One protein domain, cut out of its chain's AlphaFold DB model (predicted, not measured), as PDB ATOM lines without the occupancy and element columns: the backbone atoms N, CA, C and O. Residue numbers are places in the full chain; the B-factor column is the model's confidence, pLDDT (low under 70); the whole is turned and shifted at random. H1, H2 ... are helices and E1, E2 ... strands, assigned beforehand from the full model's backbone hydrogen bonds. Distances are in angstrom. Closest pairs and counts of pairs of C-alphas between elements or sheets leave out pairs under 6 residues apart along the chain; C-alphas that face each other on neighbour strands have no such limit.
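This is residues 470 to 615 of the 631 residues of the protein "tRNA (guanine(26)-N(2))-dimethyltransferase" of Clavispora lusitaniae (UniProt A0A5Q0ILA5). A long helical hairpin, H3 and H4, reaches away from a small body: H3 starts among the other parts and runs out to the far end, where H4 folds back along its second half. In the body, H2 and H6 lie side by side next to the two-stranded hairpin E1 and E2, while the short helices H1 and H5 sit near the first half of H3. The printed part has 146 residues, with six named helices and two named strands in the order H1 H2 E1 E2 H3 H4 H5 H6; the sheet, E1 - E2, is antiparallel, and the class is mostly helix. The whole is only just compact, close to loose, with a radius of gyration of the C-alphas of 17.6 A and spans of 51 by 36 by 35 A.

Residues 470 to 471 pair antiparallel with residues 509 to 510 of E2, residues 509 to 512. H1, residues 472 to 478, is close to but not clearly touching H3, residues 516 to 544, about perpendicular at 78 degrees, with Ser 476 and Phe 523 the closest C-alphas at 6.8 A. H2, residues 486 to 495, touches H3 at residues 518 to 522 alone, at a steep tilt of 57 degrees, opposite ways; the closest C-alphas, of Ala 492 and Ile 522, are 6.7 A apart. E1, residues 500 to 502, and E2 form a hairpin, antiparallel at 149 degrees, with N 501 and O 511 at 2.9 A and N 511 and O 501 at 2.9 A, both within hydrogen-bond range. H3 and H4, residues 548 to 563, form a helical hairpin; they touch at residues 531 to 542 of H3 alone, at a shallow tilt of 27 degrees, opposite ways, with the C-alphas of Leu 542 and Arg 551 closest at 6.1 A. H4 is apart from H1, H2 and H6, among others. H5, residues 576 to 583, is close to but not clearly touching H1; the closest C-alphas, of Phe 478 and Gly 577, are 4.7 A apart. H6, residues 596 to 606, touches H2 at a shallow tilt of 17 degrees, opposite ways, with Ala 490 and Ser 598 the closest C-alphas at 4.9 A. Every O i to N i+4 pair is within hydrogen-bond range in H1, H2, H3, H4 and H6; in H5, 3 of 4 are.

H1 begins with C-alpha 472 at (-24.017, -16.357, 139.660). H3 measures 42.4 A from first to last C-alpha and ends at C-alpha 544, (-51.225, 2.162, 149.015). H4 measures 22.6 A, H6 15.5 A and H2 14.0 A. H6 ends at C-alpha 606, (-36.524, -29.583, 133.978).

The two C-alphas farthest apart, of His 504 and Ser 548, are 51.7 A apart. The printed part has no cut. The links from H4 to H5 and from H5 to H6 are long, 12 residues each. The mean pLDDT of the printed part is 90.7, and residues 608 to 615 are under 70.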
ATOM      1  N   VAL A 470     -18.455 -19.801 136.578       93.31
ATOM      2  CA  VAL A 470     -18.845 -18.580 137.280       93.31
ATOM      3  C   VAL A 470     -20.009 -18.881 138.217       93.31
ATOM      4  O   VAL A 470     -21.029 -19.437 137.802       93.31
ATOM      5  N   SER A 471     -19.877 -18.488 139.485       93.62
ATOM      6  CA  SER A 471     -20.969 -18.538 140.460       93.62
ATOM      7  C   SER A 471     -21.849 -17.297 140.332       93.62
ATOM      8  O   SER A 471     -21.436 -16.184 140.662       93.62
ATOM      9  N   LEU A 472     -23.092 -17.477 139.876       94.44
ATOM     10  CA  LEU A 472     -24.017 -16.357 139.660       94.44
ATOM     11  C   LEU A 472     -24.411 -15.666 140.975       94.44
ATOM     12  O   LEU A 472     -24.592 -14.447 141.020       94.44
ATOM     13  N   ASN A 473     -24.483 -16.435 142.064       93.00
ATOM     14  CA  ASN A 473     -24.759 -15.921 143.404       93.00
ATOM     15  C   ASN A 473     -23.625 -15.021 143.901       93.00
ATOM     16  O   ASN A 473     -23.867 -13.921 144.394       93.00
ATOM     17  N   GLN A 474     -22.385 -15.481 143.745       92.06
ATOM     18  CA  GLN A 474     -21.210 -14.721 144.148       92.06
ATOM     19  C   GLN A 474     -21.082 -13.433 143.341       92.06
ATOM     20  O   GLN A 474     -20.916 -12.364 143.926       92.06
ATOM     21  N   MET A 475     -21.257 -13.513 142.022       94.12
ATOM     22  CA  MET A 475     -21.237 -12.333 141.165       94.12
ATOM     23  C   MET A 475     -22.307 -11.316 141.569       94.12
ATOM     24  O   MET A 475     -21.982 -10.154 141.791       94.12
ATOM     25  N   SER A 476     -23.553 -11.751 141.785       94.50
ATOM     26  CA  SER A 476     -24.630 -10.870 142.268       94.50
ATOM     27  C   SER A 476     -24.273 -10.211 143.608       94.50
ATOM     28  O   SER A 476     -24.536  -9.024 143.818       94.50
ATOM     29  N   SER A 477     -23.600 -10.951 144.498       93.56
ATOM     30  CA  SER A 477     -23.175 -10.446 145.808       93.56
ATOM     31  C   SER A 477     -22.152  -9.311 145.718       93.56
ATOM     32  O   SER A 477     -22.219  -8.382 146.529       93.56
ATOM     33  N   PHE A 478     -21.260  -9.327 144.716       93.44
ATOM     34  CA  PHE A 478     -20.297  -8.246 144.503       93.44
ATOM     35  C   PHE A 478     -20.996  -6.926 144.207       93.44
ATOM     36  O   PHE A 478     -20.568  -5.902 144.725       93.44
ATOM     37  N   PHE A 479     -22.093  -6.951 143.451       93.12
ATOM     38  CA  PHE A 479     -22.878  -5.763 143.103       93.12
ATOM     39  C   PHE A 479     -23.965  -5.422 144.129       93.12
ATOM     40  O   PHE A 479     -24.682  -4.443 143.945       93.12
ATOM     41  N   ARG A 480     -24.100  -6.213 145.209       92.62
ATOM     42  CA  ARG A 480     -25.216  -6.119 146.170       92.62
ATOM     43  C   ARG A 480     -26.589  -6.189 145.479       92.62
ATOM     44  O   ARG A 480     -27.541  -5.555 145.926       92.62
ATOM     45  N   ALA A 481     -26.668  -6.968 144.401       93.19
ATOM     46  CA  ALA A 481     -27.881  -7.230 143.640       93.19
ATOM     47  C   ALA A 481     -28.543  -8.537 144.116       93.19
ATOM     48  O   ALA A 481     -27.850  -9.420 144.641       93.19
ATOM     49  N   PRO A 482     -29.864  -8.714 143.917       94.06
ATOM     50  CA  PRO A 482     -30.486 -10.022 144.082       94.06
ATOM     51  C   PRO A 482     -29.847 -11.045 143.121       94.06
ATOM     52  O   PRO A 482     -29.414 -10.656 142.031       94.06
ATOM     53  N   PRO A 483     -29.802 -12.343 143.479       94.75
ATOM     54  CA  PRO A 483     -29.251 -13.379 142.610       94.75
ATOM     55  C   PRO A 483     -29.879 -13.367 141.214       94.75
ATOM     56  O   PRO A 483     -31.099 -13.482 141.085       94.75
ATOM     57  N   ILE A 484     -29.055 -13.255 140.169       96.12
ATOM     58  CA  ILE A 484     -29.539 -13.377 138.792       96.12
ATOM     59  C   ILE A 484     -30.016 -14.816 138.517       96.12
ATOM     60  O   ILE A 484     -29.274 -15.774 138.761       96.12
ATOM     61  N   PRO A 485     -31.240 -15.014 137.993       94.44
ATOM     62  CA  PRO A 485     -31.681 -16.326 137.535       94.44
ATOM     63  C   PRO A 485     -30.805 -16.849 136.391       94.44
ATOM     64  O   PRO A 485     -30.458 -16.100 135.480       94.44
ATOM     65  N   ILE A 486     -30.521 -18.158 136.379       94.25
ATOM     66  CA  ILE A 486     -29.736 -18.798 135.304       94.25
ATOM     67  C   ILE A 486     -30.325 -18.489 133.922       94.25
ATOM     68  O   ILE A 486     -29.570 -18.211 133.000       94.25
ATOM     69  N   ASP A 487     -31.654 -18.500 133.776       93.56
ATOM     70  CA  ASP A 487     -32.293 -18.242 132.479       93.56
ATOM     71  C   ASP A 487     -32.147 -16.781 132.030       93.56
ATOM     72  O   ASP A 487     -32.120 -16.532 130.831       93.56
ATOM     73  N   GLU A 488     -32.067 -15.817 132.959       95.62
ATOM     74  CA  GLU A 488     -31.802 -14.404 132.624       95.62
ATOM     75  C   GLU A 488     -30.339 -14.239 132.194       95.62
ATOM     76  O   GLU A 488     -30.074 -13.623 131.167       95.62
ATOM     77  N   PHE A 489     -29.394 -14.848 132.924       97.25
ATOM     78  CA  PHE A 489     -27.979 -14.827 132.541       97.25
ATOM     79  C   PHE A 489     -27.748 -15.502 131.182       97.25
ATOM     80  O   PHE A 489     -27.041 -14.965 130.336       97.25
ATOM     81  N   ALA A 490     -28.363 -16.666 130.954       96.69
ATOM     82  CA  ALA A 490     -28.244 -17.405 129.702       96.69
ATOM     83  C   ALA A 490     -28.858 -16.646 128.517       96.69
ATOM     84  O   ALA A 490     -28.271 -16.655 127.437       96.69
ATOM     85  N   ARG A 491     -29.998 -15.963 128.715       97.00
ATOM     86  CA  ARG A 491     -30.576 -15.068 127.700       97.00
ATOM     87  C   ARG A 491     -29.607 -13.943 127.362       97.00
ATOM     88  O   ARG A 491     -29.194 -13.847 126.214       97.00
ATOM     89  N   ALA A 492     -29.163 -13.194 128.370       97.88
ATOM     90  CA  ALA A 492     -28.230 -12.087 128.196       97.88
ATOM     91  C   ALA A 492     -26.941 -12.500 127.473       97.88
ATOM     92  O   ALA A 492     -26.599 -11.932 126.441       97.88
ATOM     93  N   ALA A 493     -26.255 -13.533 127.963       97.44
ATOM     94  CA  ALA A 493     -25.023 -14.016 127.346       97.44
ATOM     95  C   ALA A 493     -25.255 -14.540 125.916       97.44
ATOM     96  O   ALA A 493     -24.476 -14.220 125.021       97.44
ATOM     97  N   GLY A 494     -26.344 -15.282 125.685       97.00
ATOM     98  CA  GLY A 494     -26.699 -15.797 124.361       97.00
ATOM     99  C   GLY A 494     -27.013 -14.695 123.346       97.00
ATOM    100  O   GLY A 494     -26.538 -14.765 122.216       97.00
ATOM    101  N   ASN A 495     -27.730 -13.643 123.752       97.56
ATOM    102  CA  ASN A 495     -28.034 -12.488 122.897       97.56
ATOM    103  C   ASN A 495     -26.778 -11.662 122.574       97.56
ATOM    104  O   ASN A 495     -26.715 -11.003 121.542       97.56
ATOM    105  N   MET A 496     -25.741 -11.758 123.412       96.00
ATOM    106  CA  MET A 496     -24.407 -11.210 123.146       96.00
ATOM    107  C   MET A 496     -23.511 -12.150 122.311       96.00
ATOM    108  O   MET A 496     -22.328 -11.858 122.135       96.00
ATOM    109  N   GLY A 497     -24.042 -13.274 121.815       95.75
ATOM    110  CA  GLY A 497     -23.321 -14.233 120.970       95.75
ATOM    111  C   GLY A 497     -22.441 -15.233 121.726       95.75
ATOM    112  O   GLY A 497     -21.592 -15.875 121.109       95.75
ATOM    113  N   HIS A 498     -22.617 -15.375 123.044       96.62
ATOM    114  CA  HIS A 498     -21.812 -16.276 123.871       96.62
ATOM    115  C   HIS A 498     -22.550 -17.564 124.219       96.62
ATOM    116  O   HIS A 498     -23.747 -17.575 124.509       96.62
ATOM    117  N   GLU A 499     -21.809 -18.664 124.254       96.75
ATOM    118  CA  GLU A 499     -22.330 -19.946 124.703       96.75
ATOM    119  C   GLU A 499     -22.392 -19.997 126.229       96.75
ATOM    120  O   GLU A 499     -21.550 -19.418 126.930       96.75
ATOM    121  N   VAL A 500     -23.374 -20.732 126.754       96.69
ATOM    122  CA  VAL A 500     -23.517 -20.983 128.189       96.69
ATOM    123  C   VAL A 500     -23.867 -22.447 128.422       96.69
ATOM    124  O   VAL A 500     -24.726 -23.010 127.749       96.69
ATOM    125  N   SER A 501     -23.253 -23.066 129.427       95.56
ATOM    126  CA  SER A 501     -23.692 -24.361 129.947       95.56
ATOM    127  C   SER A 501     -23.823 -24.342 131.462       95.56
ATOM    128  O   SER A 501     -23.216 -23.535 132.162       95.56
ATOM    129  N   LEU A 502     -24.578 -25.301 131.992       94.19
ATOM    130  CA  LEU A 502     -24.443 -25.683 133.394       94.19
ATOM    131  C   LEU A 502     -23.096 -26.394 133.600       94.19
ATOM    132  O   LEU A 502     -22.509 -26.900 132.642       94.19
ATOM    133  N   THR A 503     -22.637 -26.460 134.846       92.44
ATOM    134  CA  THR A 503     -21.533 -27.339 135.249       92.44
ATOM    135  C   THR A 503     -22.049 -28.474 136.128       92.44
ATOM    136  O   THR A 503     -22.974 -28.283 136.927       92.44
ATOM    137  N   HIS A 504     -21.466 -29.664 135.985       91.69
ATOM    138  CA  HIS A 504     -21.737 -30.777 136.894       91.69
ATOM    139  C   HIS A 504     -21.068 -30.591 138.268       91.69
ATOM    140  O   HIS A 504     -21.457 -31.260 139.220       91.69
ATOM    141  N   ALA A 505     -20.070 -29.706 138.378       90.00
ATOM    142  CA  ALA A 505     -19.230 -29.581 139.567       90.00
ATOM    143  C   ALA A 505     -19.901 -28.810 140.713       90.00
ATOM    144  O   ALA A 505     -19.669 -29.136 141.880       90.00
ATOM    145  N   LYS A 506     -20.759 -27.820 140.411       86.94
ATOM    146  CA  LYS A 506     -21.460 -27.018 141.430       86.94
ATOM    147  C   LYS A 506     -22.820 -26.494 140.954       86.94
ATOM    148  O   LYS A 506     -22.982 -26.047 139.821       86.94
ATOM    149  N   LYS A 507     -23.817 -26.503 141.850       84.12
ATOM    150  CA  LYS A 507     -25.143 -25.892 141.615       84.12
ATOM    151  C   LYS A 507     -25.032 -24.369 141.433       84.12
ATOM    152  O   LYS A 507     -24.148 -23.738 142.002       84.12
ATOM    153  N   ASN A 508     -25.979 -23.782 140.694       86.12
ATOM    154  CA  ASN A 508     -26.080 -22.331 140.440       86.12
ATOM    155  C   ASN A 508     -24.808 -21.685 139.865       86.12
ATOM    156  O   ASN A 508     -24.584 -20.484 140.013       86.12
ATOM    157  N   CYS A 509     -23.995 -22.495 139.195       92.31
ATOM    158  CA  CYS A 509     -22.814 -22.067 138.473       92.31
ATOM    159  C   CYS A 509     -22.985 -22.381 136.987       92.31
ATOM    160  O   CYS A 509     -23.658 -23.352 136.617       92.31
ATOM    161  N   VAL A 510     -22.372 -21.555 136.149       94.94
ATOM    162  CA  VAL A 510     -22.411 -21.696 134.694       94.94
ATOM    163  C   VAL A 510     -21.010 -21.609 134.119       94.94
ATOM    164  O   VAL A 510     -20.160 -20.888 134.639       94.94
ATOM    165  N   LYS A 511     -20.780 -22.322 133.025       96.38
ATOM    166  CA  LYS A 511     -19.652 -22.051 132.137       96.38
ATOM    167  C   LYS A 511     -20.119 -21.154 131.016       96.38
ATOM    168  O   LYS A 511     -21.274 -21.248 130.602       96.38
ATOM    169  N   THR A 512     -19.226 -20.322 130.506       96.12
ATOM    170  CA  THR A 512     -19.534 -19.467 129.367       96.12
ATOM    171  C   THR A 512     -18.299 -19.217 128.516       96.12
ATOM    172  O   THR A 512     -17.184 -19.241 129.032       96.12
ATOM    173  N   SER A 513     -18.507 -18.988 127.219       95.94
ATOM    174  CA  SER A 513     -17.474 -18.457 126.323       95.94
ATOM    175  C   SER A 513     -17.300 -16.938 126.455       95.94
ATOM    176  O   SER A 513     -16.403 -16.381 125.825       95.94
ATOM    177  N   ALA A 514     -18.168 -16.262 127.217       95.00
ATOM    178  CA  ALA A 514     -18.118 -14.820 127.389       95.00
ATOM    179  C   ALA A 514     -16.823 -14.399 128.100       95.00
ATOM    180  O   ALA A 514     -16.516 -14.943 129.165       95.00
ATOM    181  N   PRO A 515     -16.087 -13.401 127.575       93.69
ATOM    182  CA  PRO A 515     -14.961 -12.832 128.295       93.69
ATOM    183  C   PRO A 515     -15.454 -12.142 129.571       93.69
ATOM    184  O   PRO A 515     -16.611 -11.718 129.681       93.69
ATOM    185  N   TRP A 516     -14.558 -11.992 130.544       93.31
ATOM    186  CA  TRP A 516     -14.914 -11.469 131.863       93.31
ATOM    187  C   TRP A 516     -15.558 -10.074 131.809       93.31
ATOM    188  O   TRP A 516     -16.483  -9.788 132.565       93.31
ATOM    189  N   SER A 517     -15.129  -9.229 130.868       94.12
ATOM    190  CA  SER A 517     -15.700  -7.905 130.597       94.12
ATOM    191  C   SER A 517     -17.200  -7.965 130.261       94.12
ATOM    192  O   SER A 517     -17.988  -7.194 130.812       94.12
ATOM    193  N   HIS A 518     -17.621  -8.932 129.442       96.31
ATOM    194  CA  HIS A 518     -19.029  -9.157 129.107       96.31
ATOM    195  C   HIS A 518     -19.808  -9.743 130.287       96.31
ATOM    196  O   HIS A 518     -20.926  -9.306 130.556       96.31
ATOM    197  N   VAL A 519     -19.215 -10.681 131.038       96.50
ATOM    198  CA  VAL A 519     -19.832 -11.210 132.267       96.50
ATOM    199  C   VAL A 519     -20.132 -10.064 133.236       96.50
ATOM    200  O   VAL A 519     -21.252  -9.957 133.734       96.50
ATOM    201  N   LEU A 520     -19.174  -9.162 133.464       96.38
ATOM    202  CA  LEU A 520     -19.370  -7.985 134.310       96.38
ATOM    203  C   LEU A 520     -20.469  -7.058 133.776       96.38
ATOM    204  O   LEU A 520     -21.314  -6.631 134.562       96.38
ATOM    205  N   ALA A 521     -20.505  -6.789 132.467       96.81
ATOM    206  CA  ALA A 521     -21.546  -5.962 131.853       96.81
ATOM    207  C   ALA A 521     -22.957  -6.517 132.107       96.81
ATOM    208  O   ALA A 521     -23.853  -5.757 132.481       96.81
ATOM    209  N   ILE A 522     -23.140  -7.841 132.006       97.88
ATOM    210  CA  ILE A 522     -24.413  -8.508 132.321       97.88
ATOM    211  C   ILE A 522     -24.825  -8.232 133.771       97.88
ATOM    212  O   ILE A 522     -25.980  -7.896 134.028       97.88
ATOM    213  N   PHE A 523     -23.902  -8.319 134.733       96.81
ATOM    214  CA  PHE A 523     -24.229  -8.061 136.139       96.81
ATOM    215  C   PHE A 523     -24.505  -6.585 136.447       96.81
ATOM    216  O   PHE A 523     -25.373  -6.291 137.271       96.81
ATOM    217  N   VAL A 524     -23.832  -5.651 135.770       95.69
ATOM    218  CA  VAL A 524     -24.147  -4.216 135.876       95.69
ATOM    219  C   VAL A 524     -25.540  -3.924 135.317       95.69
ATOM    220  O   VAL A 524     -26.330  -3.217 135.948       95.69
ATOM    221  N   ALA A 525     -25.877  -4.497 134.161       96.62
ATOM    222  CA  ALA A 525     -27.205  -4.365 133.574       96.62
ATOM    223  C   ALA A 525     -28.283  -5.032 134.449       96.62
ATOM    224  O   ALA A 525     -29.366  -4.475 134.640       96.62
ATOM    225  N   TRP A 526     -27.964  -6.173 135.068       96.94
ATOM    226  CA  TRP A 526     -28.843  -6.847 136.020       96.94
ATOM    227  C   TRP A 526     -29.108  -6.012 137.276       96.94
ATOM    228  O   TRP A 526     -30.262  -5.905 137.694       96.94
ATOM    229  N   LEU A 527     -28.083  -5.369 137.850       95.50
ATOM    230  CA  LEU A 527     -28.256  -4.448 138.979       95.50
ATOM    231  C   LEU A 527     -29.282  -3.363 138.622       95.50
ATOM    232  O   LEU A 527     -30.272  -3.212 139.336       95.50
ATOM    233  N   ARG A 528     -29.123  -2.705 137.467       95.19
ATOM    234  CA  ARG A 528     -30.072  -1.690 136.976       95.19
ATOM    235  C   ARG A 528     -31.484  -2.230 136.797       95.19
ATOM    236  O   ARG A 528     -32.437  -1.623 137.285       95.19
ATOM    237  N   ARG A 529     -31.633  -3.379 136.135       95.50
ATOM    238  CA  ARG A 529     -32.935  -4.027 135.899       95.50
ATOM    239  C   ARG A 529     -33.623  -4.393 137.214       95.50
ATOM    240  O   ARG A 529     -34.813  -4.133 137.381       95.50
ATOM    241  N   SER A 530     -32.876  -4.942 138.170       95.31
ATOM    242  CA  SER A 530     -33.397  -5.298 139.492       95.31
ATOM    243  C   SER A 530     -33.796  -4.071 140.318       95.31
ATOM    244  O   SER A 530     -34.876  -4.063 140.905       95.31
ATOM    245  N   ASN A 531     -32.999  -3.000 140.283       95.56
ATOM    246  CA  ASN A 531     -33.317  -1.724 140.922       95.56
ATOM    247  C   ASN A 531     -34.534  -1.047 140.280       95.56
ATOM    248  O   ASN A 531     -35.350  -0.474 140.991       95.56
ATOM    249  N   THR A 532     -34.703  -1.162 138.961       95.75
ATOM    250  CA  THR A 532     -35.877  -0.635 138.245       95.75
ATOM    251  C   THR A 532     -37.158  -1.326 138.711       95.75
ATOM    252  O   THR A 532     -38.126  -0.658 139.066       95.75
ATOM    253  N   ARG A 533     -37.150  -2.664 138.793       95.31
ATOM    254  CA  ARG A 533     -38.280  -3.434 139.343       95.31
ATOM    255  C   ARG A 533     -38.549  -3.061 140.799       95.31
ATOM    256  O   ARG A 533     -39.690  -2.830 141.181       95.31
ATOM    257  N   ARG A 534     -37.488  -2.925 141.601       94.62
ATOM    258  CA  ARG A 534     -37.609  -2.524 143.005       94.62
ATOM    259  C   ARG A 534     -38.195  -1.121 143.164       94.62
ATOM    260  O   ARG A 534     -38.965  -0.891 144.092       94.62
ATOM    261  N   LEU A 535     -37.836  -0.191 142.283       95.81
ATOM    262  CA  LEU A 535     -38.386   1.159 142.265       95.81
ATOM    263  C   LEU A 535     -39.893   1.129 141.991       95.81
ATOM    264  O   LEU A 535     -40.639   1.751 142.739       95.81
ATOM    265  N   GLN A 536     -40.332   0.349 140.997       96.12
ATOM    266  CA  GLN A 536     -41.755   0.161 140.687       96.12
ATOM    267  C   GLN A 536     -42.522  -0.424 141.882       96.12
ATOM    268  O   GLN A 536     -43.543   0.123 142.280       96.12
ATOM    269  N   GLU A 537     -41.996  -1.473 142.522       95.69
ATOM    270  CA  GLU A 537     -42.600  -2.054 143.733       95.69
ATOM    271  C   GLU A 537     -42.735  -1.035 144.872       95.69
ATOM    272  O   GLU A 537     -43.748  -1.008 145.573       95.69
ATOM    273  N   LEU A 538     -41.706  -0.206 145.087       95.44
ATOM    274  CA  LEU A 538     -41.727   0.836 146.115       95.44
ATOM    275  C   LEU A 538     -42.749   1.927 145.784       95.44
ATOM    276  O   LEU A 538     -43.433   2.381 146.696       95.44
ATOM    277  N   GLN A 539     -42.873   2.317 144.514       96.00
ATOM    278  CA  GLN A 539     -43.870   3.287 144.054       96.00
ATOM    279  C   GLN A 539     -45.293   2.759 144.260       96.00
ATOM    280  O   GLN A 539     -46.100   3.438 144.885       96.00
ATOM    281  N   THR A 540     -45.576   1.515 143.862       96.12
ATOM    282  CA  THR A 540     -46.875   0.876 144.136       96.12
ATOM    283  C   THR A 540     -47.142   0.753 145.639       96.12
ATOM    284  O   THR A 540     -48.253   0.994 146.101       96.12
ATOM    285  N   SER A 541     -46.118   0.427 146.436       94.88
ATOM    286  CA  SER A 541     -46.257   0.378 147.898       94.88
ATOM    287  C   SER A 541     -46.601   1.755 148.475       94.88
ATOM    288  O   SER A 541     -47.463   1.848 149.345       94.88
ATOM    289  N   LEU A 542     -45.962   2.817 147.968       95.69
ATOM    290  CA  LEU A 542     -46.198   4.202 148.375       95.69
ATOM    291  C   LEU A 542     -47.634   4.656 148.076       95.69
ATOM    292  O   LEU A 542     -48.235   5.327 148.910       95.69
ATOM    293  N   GLU A 543     -48.189   4.274 146.923       94.00
ATOM    294  CA  GLU A 543     -49.573   4.596 146.533       94.00
ATOM    295  C   GLU A 543     -50.606   4.034 147.519       94.00
ATOM    296  O   GLU A 543     -51.620   4.674 147.793       94.00
ATOM    297  N   SER A 544     -50.335   2.850 148.073       93.25
ATOM    298  CA  SER A 544     -51.225   2.162 149.015       93.25
ATOM    299  C   SER A 544     -50.984   2.490 150.497       93.25
ATOM    300  O   SER A 544     -51.782   2.085 151.343       93.25
ATOM    301  N   GLU A 545     -49.900   3.195 150.837       94.94
ATOM    302  CA  GLU A 545     -49.502   3.455 152.226       94.94
ATOM    303  C   GLU A 545     -50.201   4.698 152.799       94.94
ATOM    304  O   GLU A 545     -50.161   5.793 152.228       94.94
ATOM    305  N   GLN A 546     -50.831   4.522 153.961       92.38
ATOM    306  CA  GLN A 546     -51.617   5.560 154.639       92.38
ATOM    307  C   GLN A 546     -50.885   6.159 155.847       92.38
ATOM    308  O   GLN A 546     -51.185   7.280 156.251       92.38
ATOM    309  N   ASP A 547     -49.920   5.438 156.417       96.06
ATOM    310  CA  ASP A 547     -49.122   5.899 157.552       96.06
ATOM    311  C   ASP A 547     -48.091   6.954 157.108       96.06
ATOM    312  O   ASP A 547     -47.249   6.693 156.244       96.06
ATOM    313  N   SER A 548     -48.146   8.154 157.698       92.19
ATOM    314  CA  SER A 548     -47.313   9.299 157.299       92.19
ATOM    315  C   SER A 548     -45.813   9.044 157.456       92.19
ATOM    316  O   SER A 548     -45.026   9.440 156.594       92.19
ATOM    317  N   ASP A 549     -45.411   8.353 158.524       93.44
ATOM    318  CA  ASP A 549     -44.003   8.091 158.822       93.44
ATOM    319  C   ASP A 549     -43.430   7.042 157.865       93.44
ATOM    320  O   ASP A 549     -42.302   7.170 157.373       93.44
ATOM    321  N   LYS A 550     -44.201   5.992 157.560       93.88
ATOM    322  CA  LYS A 550     -43.812   4.984 156.564       93.88
ATOM    323  C   LYS A 550     -43.767   5.572 155.162       93.88
ATOM    324  O   LYS A 550     -42.830   5.264 154.423       93.88
ATOM    325  N   ARG A 551     -44.723   6.436 154.820       96.12
ATOM    326  CA  ARG A 551     -44.771   7.132 153.535       96.12
ATOM    327  C   ARG A 551     -43.524   7.989 153.318       96.12
ATOM    328  O   ARG A 551     -42.835   7.793 152.319       96.12
ATOM    329  N   ALA A 552     -43.143   8.812 154.298       94.62
ATOM    330  CA  ALA A 552     -41.917   9.615 154.237       94.62
ATOM    331  C   ALA A 552     -40.654   8.746 154.048       94.62
ATOM    332  O   ALA A 552     -39.788   9.048 153.227       94.62
ATOM    333  N   ARG A 553     -40.566   7.604 154.750       94.75
ATOM    334  CA  ARG A 553     -39.458   6.640 154.578       94.75
ATOM    335  C   ARG A 553     -39.441   5.991 153.191       94.75
ATOM    336  O   ARG A 553     -38.365   5.651 152.695       94.75
ATOM    337  N   LEU A 554     -40.602   5.737 152.588       95.19
ATOM    338  CA  LEU A 554     -40.709   5.195 151.229       95.19
ATOM    339  C   LEU A 554     -40.295   6.237 150.189       95.19
ATOM    340  O   LEU A 554     -39.498   5.908 149.311       95.19
ATOM    341  N   GLU A 555     -40.751   7.481 150.325       95.56
ATOM    342  CA  GLU A 555     -40.361   8.606 149.463       95.56
ATOM    343  C   GLU A 555     -38.844   8.824 149.484       95.56
ATOM    344  O   GLU A 555     -38.218   8.907 148.427       95.56
ATOM    345  N   GLU A 556     -38.219   8.795 150.666       94.38
ATOM    346  CA  GLU A 556     -36.761   8.895 150.802       94.38
ATOM    347  C   GLU A 556     -36.033   7.749 150.074       94.38
ATOM    348  O   GLU A 556     -35.040   7.969 149.372       94.38
ATOM    349  N   LYS A 557     -36.524   6.509 150.209       93.12
ATOM    350  CA  LYS A 557     -35.950   5.341 149.518       93.12
ATOM    351  C   LYS A 557     -36.102   5.442 148.002       93.12
ATOM    352  O   LYS A 557     -35.155   5.122 147.288       93.12
ATOM    353  N   ILE A 558     -37.267   5.877 147.520       94.94
ATOM    354  CA  ILE A 558     -37.559   6.082 146.095       94.94
ATOM    355  C   ILE A 558     -36.648   7.167 145.526       94.94
ATOM    356  O   ILE A 558     -36.019   6.943 144.494       94.94
ATOM    357  N   ALA A 559     -36.507   8.302 146.215       94.19
ATOM    358  CA  ALA A 559     -35.619   9.386 145.802       94.19
ATOM    359  C   ALA A 559     -34.160   8.910 145.702       94.19
ATOM    360  O   ALA A 559     -33.500   9.127 144.689       94.19
ATOM    361  N   LYS A 560     -33.673   8.176 146.711       91.25
ATOM    362  CA  LYS A 560     -32.315   7.606 146.703       91.25
ATOM    363  C   LYS A 560     -32.097   6.602 145.568       91.25
ATOM    364  O   LYS A 560     -31.047   6.631 144.936       91.25
ATOM    365  N   LEU A 561     -33.059   5.713 145.316       92.38
ATOM    366  CA  LEU A 561     -32.932   4.665 144.298       92.38
ATOM    367  C   LEU A 561     -33.081   5.208 142.868       92.38
ATOM    368  O   LEU A 561     -32.371   4.766 141.971       92.38
ATOM    369  N   SER A 562     -33.985   6.167 142.655       93.44
ATOM    370  CA  SER A 562     -34.214   6.795 141.346       93.44
ATOM    371  C   SER A 562     -33.069   7.708 140.901       93.44
ATOM    372  O   SER A 562     -32.887   7.890 139.700       93.44
ATOM    373  N   ALA A 563     -32.266   8.229 141.838       93.00
ATOM    374  CA  ALA A 563     -31.098   9.050 141.526       93.00
ATOM    375  C   ALA A 563     -30.005   8.288 140.750       93.00
ATOM    376  O   ALA A 563     -29.387   8.856 139.853       93.00
ATOM    377  N   ASP A 564     -29.772   7.009 141.071       90.38
ATOM    378  CA  ASP A 564     -28.851   6.147 140.323       90.38
ATOM    379  C   ASP A 564     -29.252   4.668 140.421       90.38
ATOM    380  O   ASP A 564     -28.886   3.946 141.353       90.38
ATOM    381  N   LEU A 565     -29.957   4.185 139.396       90.88
ATOM    382  CA  LEU A 565     -30.348   2.779 139.279       90.88
ATOM    383  C   LEU A 565     -29.150   1.836 139.080       90.88
ATOM    384  O   LEU A 565     -29.287   0.630 139.279       90.88
ATOM    385  N   GLY A 566     -27.990   2.347 138.662       88.25
ATOM    386  CA  GLY A 566     -26.758   1.580 138.479       88.25
ATOM    387  C   GLY A 566     -25.891   1.473 139.729       88.25
ATOM    388  O   GLY A 566     -24.882   0.768 139.688       88.25
ATOM    389  N   ALA A 567     -26.266   2.135 140.822       85.25
ATOM    390  CA  ALA A 567     -25.561   2.063 142.090       85.25
ATOM    391  C   ALA A 567     -26.255   1.125 143.085       85.25
ATOM    392  O   ALA A 567     -27.415   0.731 142.952       85.25
ATOM    393  N   SER A 568     -25.518   0.780 144.137       85.25
ATOM    394  CA  SER A 568     -26.088   0.193 145.342       85.25
ATOM    395  C   SER A 568     -25.627   1.003 146.542       85.25
ATOM    396  O   SER A 568     -24.427   1.173 146.749       85.25
ATOM    397  N   ALA A 569     -26.573   1.458 147.366       79.81
ATOM    398  CA  ALA A 569     -26.287   2.227 148.581       79.81
ATOM    399  C   ALA A 569     -25.388   1.468 149.581       79.81
ATOM    400  O   ALA A 569     -24.751   2.076 150.435       79.81
ATOM    401  N   ASN A 570     -25.309   0.139 149.451       84.69
ATOM    402  CA  ASN A 570     -24.504  -0.740 150.299       84.69
ATOM    403  C   ASN A 570     -23.094  -1.015 149.736       84.69
ATOM    404  O   ASN A 570     -22.405  -1.920 150.224       84.69
ATOM    405  N   LEU A 571     -22.675  -0.299 148.686       89.12
ATOM    406  CA  LEU A 571     -21.330  -0.375 148.117       89.12
ATOM    407  C   LEU A 571     -20.498   0.836 148.537       89.12
ATOM    408  O   LEU A 571     -20.791   1.967 148.162       89.12
ATOM    409  N   THR A 572     -19.415   0.589 149.272       88.75
ATOM    410  CA  THR A 572     -18.432   1.620 149.629       88.75
ATOM    411  C   THR A 572     -17.221   1.583 148.684       88.75
ATOM    412  O   THR A 572     -16.925   0.526 148.115       88.75
ATOM    413  N   PRO A 573     -16.471   2.694 148.513       86.12
ATOM    414  CA  PRO A 573     -15.396   2.793 147.515       86.12
ATOM    415  C   PRO A 573     -14.304   1.711 147.586       86.12
ATOM    416  O   PRO A 573     -13.724   1.371 146.554       86.12
ATOM    417  N   GLY A 574     -14.035   1.157 148.775       87.38
ATOM    418  CA  GLY A 574     -13.025   0.110 148.988       87.38
ATOM    419  C   GLY A 574     -13.475  -1.309 148.618       87.38
ATOM    420  O   GLY A 574     -12.657  -2.233 148.583       87.38
ATOM    421  N   MET A 575     -14.764  -1.511 148.348       92.56
ATOM    422  CA  MET A 575     -15.311  -2.820 148.012       92.56
ATOM    423  C   MET A 575     -15.043  -3.202 146.555       92.56
ATOM    424  O   MET A 575     -14.991  -2.353 145.668       92.56
ATOM    425  N   VAL A 576     -14.953  -4.511 146.297       92.50
ATOM    426  CA  VAL A 576     -14.758  -5.058 144.943       92.50
ATOM    427  C   VAL A 576     -15.847  -4.565 143.988       92.50
ATOM    428  O   VAL A 576     -15.521  -4.064 142.919       92.50
ATOM    429  N   GLY A 577     -17.119  -4.621 144.396       93.19
ATOM    430  CA  GLY A 577     -18.244  -4.155 143.580       93.19
ATOM    431  C   GLY A 577     -18.132  -2.705 143.122       93.19
ATOM    432  O   GLY A 577     -18.436  -2.402 141.975       93.19
ATOM    433  N   ALA A 578     -17.631  -1.814 143.985       93.25
ATOM    434  CA  ALA A 578     -17.443  -0.410 143.630       93.25
ATOM    435  C   ALA A 578     -16.366  -0.232 142.550       93.25
ATOM    436  O   ALA A 578     -16.512   0.620 141.681       93.25
ATOM    437  N   ALA A 579     -15.297  -1.036 142.584       93.19
ATOM    438  CA  ALA A 579     -14.301  -1.048 141.516       93.19
ATOM    439  C   ALA A 579     -14.884  -1.605 140.210       93.19
ATOM    440  O   ALA A 579     -14.725  -0.978 139.168       93.19
ATOM    441  N   LEU A 580     -15.630  -2.711 140.286       94.00
ATOM    442  CA  LEU A 580     -16.263  -3.332 139.122       94.00
ATOM    443  C   LEU A 580     -17.269  -2.406 138.431       94.00
ATOM    444  O   LEU A 580     -17.289  -2.355 137.212       94.00
ATOM    445  N   LEU A 581     -18.060  -1.627 139.173       93.06
ATOM    446  CA  LEU A 581     -18.980  -0.648 138.576       93.06
ATOM    447  C   LEU A 581     -18.266   0.465 137.793       93.06
ATOM    448  O   LEU A 581     -18.862   1.048 136.889       93.06
ATOM    449  N   ARG A 582     -17.006   0.768 138.131       90.25
ATOM    450  CA  ARG A 582     -16.201   1.768 137.415       90.25
ATOM    451  C   ARG A 582     -15.525   1.199 136.172       90.25
ATOM    452  O   ARG A 582     -15.360   1.932 135.206       90.25
ATOM    453  N   THR A 583     -15.106  -0.063 136.218       90.00
ATOM    454  CA  THR A 583     -14.287  -0.693 135.169       90.00
ATOM    455  C   THR A 583     -15.084  -1.559 134.201       90.00
ATOM    456  O   THR A 583     -14.628  -1.788 133.084       90.00
ATOM    457  N   ALA A 584     -16.257  -2.059 134.597       90.31
ATOM    458  CA  ALA A 584     -17.098  -2.866 133.724       90.31
ATOM    459  C   ALA A 584     -17.568  -2.040 132.514       90.31
ATOM    460  O   ALA A 584     -18.039  -0.908 132.688       90.31
ATOM    461  N   PRO A 585     -17.488  -2.593 131.291       88.44
ATOM    462  CA  PRO A 585     -17.930  -1.878 130.109       88.44
ATOM    463  C   PRO A 585     -19.447  -1.676 130.145       88.44
ATOM    464  O   PRO A 585     -20.216  -2.530 130.595       88.44
ATOM    465  N   ARG A 586     -19.886  -0.523 129.641       83.69
ATOM    466  CA  ARG A 586     -21.306  -0.215 129.466       83.69
ATOM    467  C   ARG A 586     -21.758  -0.770 128.120       83.69
ATOM    468  O   ARG A 586     -21.698  -0.070 127.118       83.69
ATOM    469  N   LEU A 587     -22.161  -2.034 128.121       90.56
ATOM    470  CA  LEU A 587     -22.728  -2.707 126.955       90.56
ATOM    471  C   LEU A 587     -24.253  -2.718 127.047       90.56
ATOM    472  O   LEU A 587     -24.806  -2.716 128.151       90.56
ATOM    473  N   ASP A 588     -24.914  -2.732 125.893       90.00
ATOM    474  CA  ASP A 588     -26.345  -3.009 125.826       90.00
ATOM    475  C   ASP A 588     -26.572  -4.511 126.039       90.00
ATOM    476  O   ASP A 588     -25.914  -5.342 125.408       90.00
ATOM    477  N   VAL A 589     -27.435  -4.861 126.992       96.75
ATOM    478  CA  VAL A 589     -27.655  -6.246 127.424       96.75
ATOM    479  C   VAL A 589     -29.138  -6.559 127.333       96.75
ATOM    480  O   VAL A 589     -29.941  -6.088 128.140       96.75
ATOM    481  N   ASP A 590     -29.478  -7.412 126.374       96.56
ATOM    482  CA  ASP A 590     -30.838  -7.875 126.146       96.56
ATOM    483  C   ASP A 590     -31.154  -9.110 127.002       96.56
ATOM    484  O   ASP A 590     -30.645 -10.209 126.769       96.56
ATOM    485  N   PHE A 591     -32.033  -8.932 127.988       96.38
ATOM    486  CA  PHE A 591     -32.539 -10.008 128.842       96.38
ATOM    487  C   PHE A 591     -33.864 -10.607 128.354       96.38
ATOM    488  O   PHE A 591     -34.319 -11.602 128.923       96.38
ATOM    489  N   ASP A 592     -34.524 -10.003 127.372       95.56
ATOM    490  CA  ASP A 592     -35.926 -10.260 127.047       95.56
ATOM    491  C   ASP A 592     -36.082 -11.141 125.805       95.56
ATOM    492  O   ASP A 592     -36.974 -11.993 125.771       95.56
ATOM    493  N   THR A 593     -35.170 -11.036 124.835       95.81
ATOM    494  CA  THR A 593     -35.194 -11.903 123.652       95.81
ATOM    495  C   THR A 593     -34.833 -13.341 124.020       95.81
ATOM    496  O   THR A 593     -33.781 -13.624 124.603       95.81
ATOM    497  N   ALA A 594     -35.727 -14.274 123.682       93.50
ATOM    498  CA  ALA A 594     -35.489 -15.703 123.835       93.50
ATOM    499  C   ALA A 594     -34.450 -16.194 122.818       93.50
ATOM    500  O   ALA A 594     -34.446 -15.773 121.665       93.50
ATOM    501  N   ASN A 595     -33.604 -17.133 123.238       94.19
ATOM    502  CA  ASN A 595     -32.578 -17.723 122.382       94.19
ATOM    503  C   ASN A 595     -32.348 -19.204 122.692       94.19
ATOM    504  O   ASN A 595     -32.731 -19.708 123.756       94.19
ATOM    505  N   ASP A 596     -31.667 -19.889 121.776       91.44
ATOM    506  CA  ASP A 596     -31.409 -21.329 121.861       91.44
ATOM    507  C   ASP A 596     -30.621 -21.722 123.119       91.44
ATOM    508  O   ASP A 596     -30.881 -22.772 123.712       91.44
ATOM    509  N   GLN A 597     -29.699 -20.862 123.572       89.75
ATOM    510  CA  GLN A 597     -28.892 -21.098 124.775       89.75
ATOM    511  C   GLN A 597     -29.790 -21.221 126.011       89.75
ATOM    512  O   GLN A 597     -29.767 -22.226 126.726       89.75
ATOM    513  N   SER A 598     -30.643 -20.223 126.239       91.00
ATOM    514  CA  SER A 598     -31.577 -20.216 127.364       91.00
ATOM    515  C   SER A 598     -32.626 -21.328 127.274       91.00
ATOM    516  O   SER A 598     -32.909 -21.981 128.284       91.00
ATOM    517  N   ALA A 599     -33.141 -21.625 126.076       90.81
ATOM    518  CA  ALA A 599     -34.100 -22.707 125.858       90.81
ATOM    519  C   ALA A 599     -33.498 -24.081 126.200       90.81
ATOM    520  O   ALA A 599     -34.105 -24.868 126.939       90.81
ATOM    521  N   ARG A 600     -32.269 -24.351 125.741       89.19
ATOM    522  CA  ARG A 600     -31.530 -25.585 126.046       89.19
ATOM    523  C   ARG A 600     -31.286 -25.740 127.546       89.19
ATOM    524  O   ARG A 600     -31.498 -26.821 128.103       89.19
ATOM    525  N   LEU A 601     -30.870 -24.671 128.225       89.94
ATOM    526  CA  LEU A 601     -30.632 -24.697 129.671       89.94
ATOM    527  C   LEU A 601     -31.926 -24.930 130.456       89.94
ATOM    528  O   LEU A 601     -31.932 -25.734 131.393       89.94
ATOM    529  N   ALA A 602     -33.029 -24.300 130.054       88.31
ATOM    530  CA  ALA A 602     -34.334 -24.511 130.669       88.31
ATOM    531  C   ALA A 602     -34.791 -25.976 130.548       88.31
ATOM    532  O   ALA A 602     -35.255 -26.559 131.532       88.31
ATOM    533  N   GLN A 603     -34.598 -26.609 129.385       87.06
ATOM    534  CA  GLN A 603     -34.881 -28.037 129.192       87.06
ATOM    535  C   GLN A 603     -34.033 -28.916 130.120       87.06
ATOM    536  O   GLN A 603     -34.575 -29.760 130.839       87.06
ATOM    537  N   LEU A 604     -32.720 -28.676 130.183       85.94
ATOM    538  CA  LEU A 604     -31.820 -29.414 131.074       85.94
ATOM    539  C   LEU A 604     -32.203 -29.245 132.547       85.94
ATOM    540  O   LEU A 604     -32.096 -30.185 133.328       85.94
ATOM    541  N   ARG A 605     -32.674 -28.067 132.961       83.44
ATOM    542  CA  ARG A 605     -33.100 -27.815 134.347       83.44
ATOM    543  C   ARG A 605     -34.401 -28.527 134.725       83.44
ATOM    544  O   ARG A 605     -34.573 -28.831 135.902       83.44
ATOM    545  N   ARG A 606     -35.278 -28.823 133.759       78.75
ATOM    546  CA  ARG A 606     -36.524 -29.583 133.978       78.75
ATOM    547  C   ARG A 606     -36.291 -31.077 134.192       78.75
ATOM    548  O   ARG A 606     -37.142 -31.744 134.776       78.75
ATOM    549  N   LEU A 607     -35.147 -31.610 133.760       70.94
ATOM    550  CA  LEU A 607     -34.763 -32.979 134.090       70.94
ATOM    551  C   LEU A 607     -34.610 -33.077 135.620       70.94
ATOM    552  O   LEU A 607     -33.733 -32.426 136.196       70.94
ATOM    553  N   LYS A 608     -35.470 -33.868 136.284       55.22
ATOM    554  CA  LYS A 608     -35.387 -34.189 137.723       55.22
ATOM    555  C   LYS A 608     -34.077 -34.926 138.001       55.22
ATOM    556  O   LYS A 608     -34.019 -36.149 137.991       55.22
ATOM    557  N   MET A 609     -33.003 -34.179 138.201       60.62
ATOM    558  CA  MET A 609     -31.690 -34.749 138.465       60.62
ATOM    559  C   MET A 609     -31.441 -34.799 139.968       60.62
ATOM    560  O   MET A 609     -31.455 -33.766 140.641       60.62
ATOM    561  N   VAL A 610     -31.132 -35.986 140.486       54.94
ATOM    562  CA  VAL A 610     -30.605 -36.162 141.845       54.94
ATOM    563  C   VAL A 610     -29.140 -35.721 141.829       54.94
ATOM    564  O   VAL A 610     -28.240 -36.523 141.610       54.94
ATOM    565  N   ARG A 611     -28.892 -34.410 141.923       54.12
ATOM    566  CA  ARG A 611     -27.549 -33.858 141.652       54.12
ATOM    567  C   ARG A 611     -26.586 -34.001 142.829       54.12
ATOM    568  O   ARG A 611     -25.405 -34.207 142.601       54.12
ATOM    569  N   TYR A 612     -27.085 -33.902 144.060       50.94
ATOM    570  CA  TYR A 612     -26.275 -33.953 145.279       50.94
ATOM    571  C   TYR A 612     -27.131 -34.504 146.409       50.94
ATOM    572  O   TYR A 612     -28.230 -33.986 146.629       50.94
ATOM    573  N   GLN A 613     -26.640 -35.523 147.106       50.16
ATOM    574  CA  GLN A 613     -27.171 -35.840 148.426       50.16
ATOM    575  C   GLN A 613     -26.563 -34.834 149.406       50.16
ATOM    576  O   GLN A 613     -25.355 -34.600 149.390       50.16
ATOM    577  N   GLU A 614     -27.401 -34.182 150.211       43.38
ATOM    578  CA  GLU A 614     -26.891 -33.438 151.360       43.38
ATOM    579  C   GLU A 614     -26.195 -34.410 152.308       43.38
ATOM    580  O   GLU A 614     -26.591 -35.571 152.435       43.38
ATOM    581  N   ASN A 615     -25.107 -33.936 152.912       45.59
ATOM    582  CA  ASN A 615     -24.220 -34.750 153.726       45.59
ATOM    583  C   ASN A 615     -25.041 -35.456 154.825       45.59
ATOM    584  O   ASN A 615     -25.638 -34.761 155.650       45.59
TER     585      ASN A 615